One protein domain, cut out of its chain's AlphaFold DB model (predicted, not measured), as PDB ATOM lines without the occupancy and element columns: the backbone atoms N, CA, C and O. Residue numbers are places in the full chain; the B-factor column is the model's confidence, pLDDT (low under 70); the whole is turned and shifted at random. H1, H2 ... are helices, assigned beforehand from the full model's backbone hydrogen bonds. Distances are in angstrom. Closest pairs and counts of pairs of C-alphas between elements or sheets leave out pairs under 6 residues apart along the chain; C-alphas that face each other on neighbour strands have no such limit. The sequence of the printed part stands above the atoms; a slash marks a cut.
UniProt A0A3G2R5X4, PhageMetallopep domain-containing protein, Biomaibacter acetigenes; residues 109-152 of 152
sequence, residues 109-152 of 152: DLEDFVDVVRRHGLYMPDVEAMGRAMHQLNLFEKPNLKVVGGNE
ATOM      1  N   ASP A 109     -38.209 -57.930 -36.035       81.50
ATOM      2  CA  ASP A 109     -39.093 -58.347 -37.129       81.50
ATOM      3  C   ASP A 109     -38.711 -57.684 -38.463       81.50
ATOM      4  O   ASP A 109     -38.934 -58.257 -39.520       81.50
ATOM      5  N   LEU A 110     -38.139 -56.471 -38.442       85.19
ATOM      6  CA  LEU A 110     -37.798 -55.728 -39.655       85.19
ATOM      7  C   LEU A 110     -36.475 -54.964 -39.527       85.19
ATOM      8  O   LEU A 110     -36.336 -54.069 -38.693       85.19
ATOM      9  N   GLU A 111     -35.553 -55.229 -40.453       87.25
ATOM     10  CA  GLU A 111     -34.357 -54.420 -40.702       87.25
ATOM     11  C   GLU A 111     -34.292 -54.055 -42.192       87.25
ATOM     12  O   GLU A 111     -33.818 -54.832 -43.016       87.25
ATOM     13  N   ASP A 112     -34.793 -52.871 -42.552       88.94
ATOM     14  CA  ASP A 112     -34.883 -52.439 -43.950       88.94
ATOM     15  C   ASP A 112     -34.608 -50.934 -44.114       88.94
ATOM     16  O   ASP A 112     -34.629 -50.144 -43.162       88.94
ATOM     17  N   PHE A 113     -34.326 -50.522 -45.344       91.56
ATOM     18  CA  PHE A 113     -34.089 -49.143 -45.726       91.56
ATOM     19  C   PHE A 113     -35.381 -48.495 -46.211       91.56
ATOM     20  O   PHE A 113     -36.016 -48.952 -47.160       91.56
ATOM     21  N   VAL A 114     -35.702 -47.328 -45.652       91.19
ATOM     22  CA  VAL A 114     -36.859 -46.522 -46.078       91.19
ATOM     23  C   VAL A 114     -36.875 -46.297 -47.593       91.19
ATOM     24  O   VAL A 114     -37.934 -46.337 -48.213       91.19
ATOM     25  N   ASP A 115     -35.713 -46.096 -48.218       95.00
ATOM     26  CA  ASP A 115     -35.634 -45.876 -49.662       95.00
ATOM     27  C   ASP A 115     -35.925 -47.132 -50.495       95.00
ATOM     28  O   ASP A 115     -36.388 -47.011 -51.627       95.00
ATOM     29  N   VAL A 116     -35.695 -48.332 -49.953       95.06
ATOM     30  CA  VAL A 116     -36.107 -49.591 -50.593       95.06
ATOM     31  C   VAL A 116     -37.629 -49.700 -50.539       95.06
ATOM     32  O   VAL A 116     -38.253 -49.840 -51.591       95.06
ATOM     33  N   VAL A 117     -38.234 -49.494 -49.363       93.19
ATOM     34  CA  VAL A 117     -39.699 -49.491 -49.193       93.19
ATOM     35  C   VAL A 117     -40.370 -48.433 -50.081       93.19
ATOM     36  O   VAL A 117     -41.384 -48.704 -50.716       93.19
ATOM     37  N   ARG A 118     -39.784 -47.232 -50.211       90.75
ATOM     38  CA  ARG A 118     -40.296 -46.177 -51.110       90.75
ATOM     39  C   ARG A 118     -40.295 -46.586 -52.583       90.75
ATOM     40  O   ARG A 118     -41.215 -46.216 -53.303       90.75
ATOM     41  N   ARG A 119     -39.254 -47.288 -53.045       96.19
ATOM     42  CA  ARG A 119     -39.116 -47.684 -54.458       96.19
ATOM     43  C   ARG A 119     -39.908 -48.937 -54.809       96.19
ATOM     44  O   ARG A 119     -40.384 -49.043 -55.934       96.19
ATOM     45  N   HIS A 120     -40.011 -49.880 -53.878       95.12
ATOM     46  CA  HIS A 120     -40.499 -51.232 -54.157       95.12
ATOM     47  C   HIS A 120     -41.794 -51.584 -53.412       95.12
ATOM     48  O   HIS A 120     -42.372 -52.637 -53.663       95.12
ATOM     49  N   GLY A 121     -42.292 -50.693 -52.550       91.75
ATOM     50  CA  GLY A 121     -43.500 -50.917 -51.761       91.75
ATOM     51  C   GLY A 121     -43.291 -51.942 -50.644       91.75
ATOM     52  O   GLY A 121     -42.177 -52.150 -50.171       91.75
ATOM     53  N   LEU A 122     -44.382 -52.582 -50.211       92.38
ATOM     54  CA  LEU A 122     -44.386 -53.628 -49.181       92.38
ATOM     55  C   LEU A 122     -43.970 -54.979 -49.791       92.38
ATOM     56  O   LEU A 122     -44.780 -55.887 -49.951       92.38
ATOM     57  N   TYR A 123     -42.716 -55.063 -50.229       91.44
ATOM     58  CA  TYR A 123     -42.230 -56.117 -51.128       91.44
ATOM     59  C   TYR A 123     -41.894 -57.455 -50.446       91.44
ATOM     60  O   TYR A 123     -41.668 -58.448 -51.137       91.44
ATOM     61  N   MET A 124     -41.839 -57.491 -49.114       91.94
ATOM     62  CA  MET A 124     -41.557 -58.687 -48.315       91.94
ATOM     63  C   MET A 124     -42.559 -58.816 -47.159       91.94
ATOM     64  O   MET A 124     -43.065 -57.789 -46.695       91.94
ATOM     65  N   PRO A 125     -42.830 -60.044 -46.668       90.31
ATOM     66  CA  PRO A 125     -43.839 -60.287 -45.634       90.31
ATOM     67  C   PRO A 125     -43.675 -59.427 -44.376       90.31
ATOM     68  O   PRO A 125     -44.659 -58.860 -43.903       90.31
ATOM     69  N   ASP A 126     -42.448 -59.260 -43.877       89.31
ATOM     70  CA  ASP A 126     -42.188 -58.498 -42.648       89.31
ATOM     71  C   ASP A 126     -42.390 -56.988 -42.845       89.31
ATOM     72  O   ASP A 126     -42.974 -56.305 -41.999       89.31
ATOM     73  N   VAL A 127     -42.000 -56.465 -44.015       89.25
ATOM     74  CA  VAL A 127     -42.269 -55.074 -44.421       89.25
ATOM     75  C   VAL A 127     -43.777 -54.844 -44.508       89.25
ATOM     76  O   VAL A 127     -44.287 -53.818 -44.058       89.25
ATOM     77  N   GLU A 128     -44.510 -55.807 -45.068       90.94
ATOM     78  CA  GLU A 128     -45.963 -55.745 -45.189       90.94
ATOM     79  C   GLU A 128     -46.656 -55.810 -43.822       90.94
ATOM     80  O   GLU A 128     -47.569 -55.026 -43.553       90.94
ATOM     81  N   ALA A 129     -46.202 -56.696 -42.933       88.69
ATOM     82  CA  ALA A 129     -46.697 -56.804 -41.566       88.69
ATOM     83  C   ALA A 129     -46.500 -55.494 -40.795       88.69
ATOM     84  O   ALA A 129     -47.462 -54.972 -40.221       88.69
ATOM     85  N   MET A 130     -45.302 -54.907 -40.870       90.06
ATOM     86  CA  MET A 130     -45.012 -53.602 -40.278       90.06
ATOM     87  C   MET A 130     -45.873 -52.490 -40.899       90.06
ATOM     88  O   MET A 130     -46.448 -51.668 -40.183       90.06
ATOM     89  N   GLY A 131     -46.032 -52.487 -42.227       88.88
ATOM     90  CA  GLY A 131     -46.880 -51.530 -42.940       88.88
ATOM     91  C   GLY A 131     -48.343 -51.583 -42.491       88.88
ATOM     92  O   GLY A 131     -48.963 -50.539 -42.276       88.88
ATOM     93  N   ARG A 132     -48.889 -52.788 -42.272       87.12
ATOM     94  CA  ARG A 132     -50.241 -52.981 -41.721       87.12
ATOM     95  C   ARG A 132     -50.363 -52.444 -40.298       87.12
ATOM     96  O   ARG A 132     -51.324 -51.729 -40.018       87.12
ATOM     97  N   ALA A 133     -49.393 -52.732 -39.427       86.00
ATOM     98  CA  ALA A 133     -49.386 -52.219 -38.056       86.00
ATOM     99  C   ALA A 133     -49.377 -50.678 -38.032       86.00
ATOM    100  O   ALA A 133     -50.187 -50.056 -37.345       86.00
ATOM    101  N   MET A 134     -48.538 -50.045 -38.860       86.25
ATOM    102  CA  MET A 134     -48.494 -48.584 -38.997       86.25
ATOM    103  C   MET A 134     -49.793 -47.996 -39.565       86.25
ATOM    104  O   MET A 134     -50.251 -46.948 -39.106       86.25
ATOM    105  N   HIS A 135     -50.406 -48.650 -40.557       82.12
ATOM    106  CA  HIS A 135     -51.677 -48.200 -41.123       82.12
ATOM    107  C   HIS A 135     -52.807 -48.247 -40.086       82.12
ATOM    108  O   HIS A 135     -53.589 -47.302 -40.002       82.12
ATOM    109  N   GLN A 136     -52.858 -49.296 -39.258       76.50
ATOM    110  CA  GLN A 136     -53.829 -49.405 -38.170       76.50
ATOM    111  C   GLN A 136     -53.676 -48.274 -37.148       76.50
ATOM    112  O   GLN A 136     -54.684 -47.693 -36.761       76.50
ATOM    113  N   LEU A 137     -52.450 -47.875 -36.782       75.12
ATOM    114  CA  LEU A 137     -52.246 -46.708 -35.910       75.12
ATOM    115  C   LEU A 137     -52.888 -45.445 -36.500       75.12
ATOM    116  O   LEU A 137     -53.636 -44.767 -35.805       75.12
ATOM    117  N   ASN A 138     -52.685 -45.184 -37.797       64.94
ATOM    118  CA  ASN A 138     -53.247 -44.010 -38.478       64.94
ATOM    119  C   ASN A 138     -54.783 -44.015 -38.573       64.94
ATOM    120  O   ASN A 138     -55.378 -42.951 -38.761       64.94
ATOM    121  N   LEU A 139     -55.426 -45.184 -38.473       57.66
ATOM    122  CA  LEU A 139     -56.886 -45.307 -38.465       57.66
ATOM    123  C   LEU A 139     -57.498 -44.963 -37.099       57.66
ATOM    124  O   LEU A 139     -58.653 -44.539 -37.056       57.66
ATOM    125  N   PHE A 140     -56.744 -45.120 -36.005       56.81
ATOM    126  CA  PHE A 140     -57.261 -44.968 -34.640       56.81
ATOM    127  C   PHE A 140     -56.707 -43.748 -33.890       56.81
ATOM    128  O   PHE A 140     -57.409 -43.197 -33.048       56.81
ATOM    129  N   GLU A 141     -55.518 -43.247 -34.237       51.62
ATOM    130  CA  GLU A 141     -54.946 -42.011 -33.698       51.62
ATOM    131  C   GLU A 141     -54.087 -41.328 -34.770       51.62
ATOM    132  O   GLU A 141     -53.235 -41.961 -35.384       51.62
ATOM    133  N   LYS A 142     -54.238 -40.015 -34.990       42.66
ATOM    134  CA  LYS A 142     -53.189 -39.250 -35.688       42.66
ATOM    135  C   LYS A 142     -51.996 -39.159 -34.734       42.66
ATOM    136  O   LYS A 142     -52.095 -38.401 -33.765       42.66
ATOM    137  N   PRO A 143     -50.870 -39.855 -34.960       48.38
ATOM    138  CA  PRO A 143     -49.759 -39.751 -34.038       48.38
ATOM    139  C   PRO A 143     -49.130 -38.371 -34.243       48.38
ATOM    140  O   PRO A 143     -48.778 -38.000 -35.365       48.38
ATOM    141  N   ASN A 144     -48.952 -37.606 -33.164       46.06
ATOM    142  CA  ASN A 144     -48.010 -36.490 -33.156       46.06
ATOM    143  C   ASN A 144     -46.595 -37.074 -33.278       46.06
ATOM    144  O   ASN A 144     -45.882 -37.240 -32.290       46.06
ATOM    145  N   LEU A 145     -46.203 -37.426 -34.503       45.56
ATOM    146  CA  LEU A 145     -44.854 -37.834 -34.868       45.56
ATOM    147  C   LEU A 145     -43.919 -36.635 -34.681       45.56
ATOM    148  O   LEU A 145     -43.600 -35.914 -35.624       45.56
ATOM    149  N   LYS A 146     -43.444 -36.415 -33.451       41.06
ATOM    150  CA  LYS A 146     -42.195 -35.681 -33.257       41.06
ATOM    151  C   LYS A 146     -41.076 -36.606 -33.712       41.06
ATOM    152  O   LYS A 146     -40.599 -37.445 -32.954       41.06
ATOM    153  N   VAL A 147     -40.710 -36.474 -34.983       44.12
ATOM    154  CA  VAL A 147     -39.496 -37.066 -35.540       44.12
ATOM    155  C   VAL A 147     -38.330 -36.584 -34.682       44.12
ATOM    156  O   VAL A 147     -37.999 -35.400 -34.671       44.12
ATOM    157  N   VAL A 148     -37.734 -37.490 -33.912       48.38
ATOM    158  CA  VAL A 148     -36.489 -37.204 -33.207       48.38
ATOM    159  C   VAL A 148     -35.353 -37.474 -34.182       48.38
ATOM    160  O   VAL A 148     -34.989 -38.626 -34.404       48.38
ATOM    161  N   GLY A 149     -34.784 -36.405 -34.736       41.97
ATOM    162  CA  GLY A 149     -33.413 -36.426 -35.242       41.97
ATOM    163  C   GLY A 149     -33.219 -35.814 -36.623       41.97
ATOM    164  O   GLY A 149     -33.683 -36.356 -37.621       41.97
ATOM    165  N   GLY A 150     -32.440 -34.733 -36.643       36.09
ATOM    166  CA  GLY A 150     -31.873 -34.137 -37.844       36.09
ATOM    167  C   GLY A 150     -31.505 -32.668 -37.660       36.09
ATOM    168  O   GLY A 150     -31.929 -31.866 -38.476       36.09
ATOM    169  N   ASN A 151     -30.781 -32.306 -36.592       38.44
ATOM    170  CA  ASN A 151     -30.058 -31.032 -36.594       38.44
ATOM    171  C   ASN A 151     -28.600 -31.318 -36.951       38.44
ATOM    172  O   ASN A 151     -27.995 -32.235 -36.389       38.44
ATOM    173  N   GLU A 152     -28.162 -30.546 -37.939       37.75
ATOM    174  CA  GLU A 152     -26.859 -30.470 -38.600       37.75
ATOM    175  C   GLU A 152     -25.678 -30.326 -37.630       37.75
ATOM    176  O   GLU A 152     -25.849 -29.706 -36.553       37.75
TER     177      GLU A 152
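AT A GLANCE: This is residues 109 to 152 of the 152 residues of the protein "PhageMetallopep domain-containing protein" of Biomaibacter acetigenes (UniProt A0A3G2R5X4). A long helix, H2, makes one side of an open hook: the short helix H1 sits near its first end, the two forming a corner, and beyond its last end residues 141 to 152 trail away as an extended tail that folds back on the side where H1 lies, with empty space between. Residues 133 to 152, of which 133 to 140 belong to H2, stand free. The printed part has 44 residues with two named helices, H1 then H2, and no named strand; the class is all helix, with 23 residues in the helices. The whole is loose, with a radius of gyration of the C-alphas of 12.5 A and spans of 32 by 31 by 19 A.

HOW THE PARTS SIT: H2, residues 125 to 140, and H1, residues 114 to 120, are close but not clearly touching, with 1 pair of C-alphas within 8 A. Their closest C-alphas are those of Val 117 and Val 127, 7.8 A apart. Their lines stand only just about perpendicular, at 73 degrees, and their centres are 15.3 A apart. In H1 and H2 every O i to N i+4 pair is within hydrogen-bond range.

IN THESE COORDINATES: H2 runs from Pro 125, C-alpha at (-43.839, -60.287, -45.634), to Phe 140, C-alpha at (-57.261, -44.968, -34.640), a length of 23.1 A. H1 runs 10.0 A from Val 114, C-alpha at (-36.859, -46.522, -46.078), to His 120.

THE WHOLE: The C-alphas farthest apart are those of Pro 125 and Glu 152, the chain's last residue, at 35.0 A. The printed part has no cut, and the link from H1 to H2 is tight, with 4 residues. The C-alphas of residues 141 to 152 lie 12 to 24 A from the mean of the C-alphas. The mean pLDDT of the printed part is 74.6, and residues 138 to 152 are under 70.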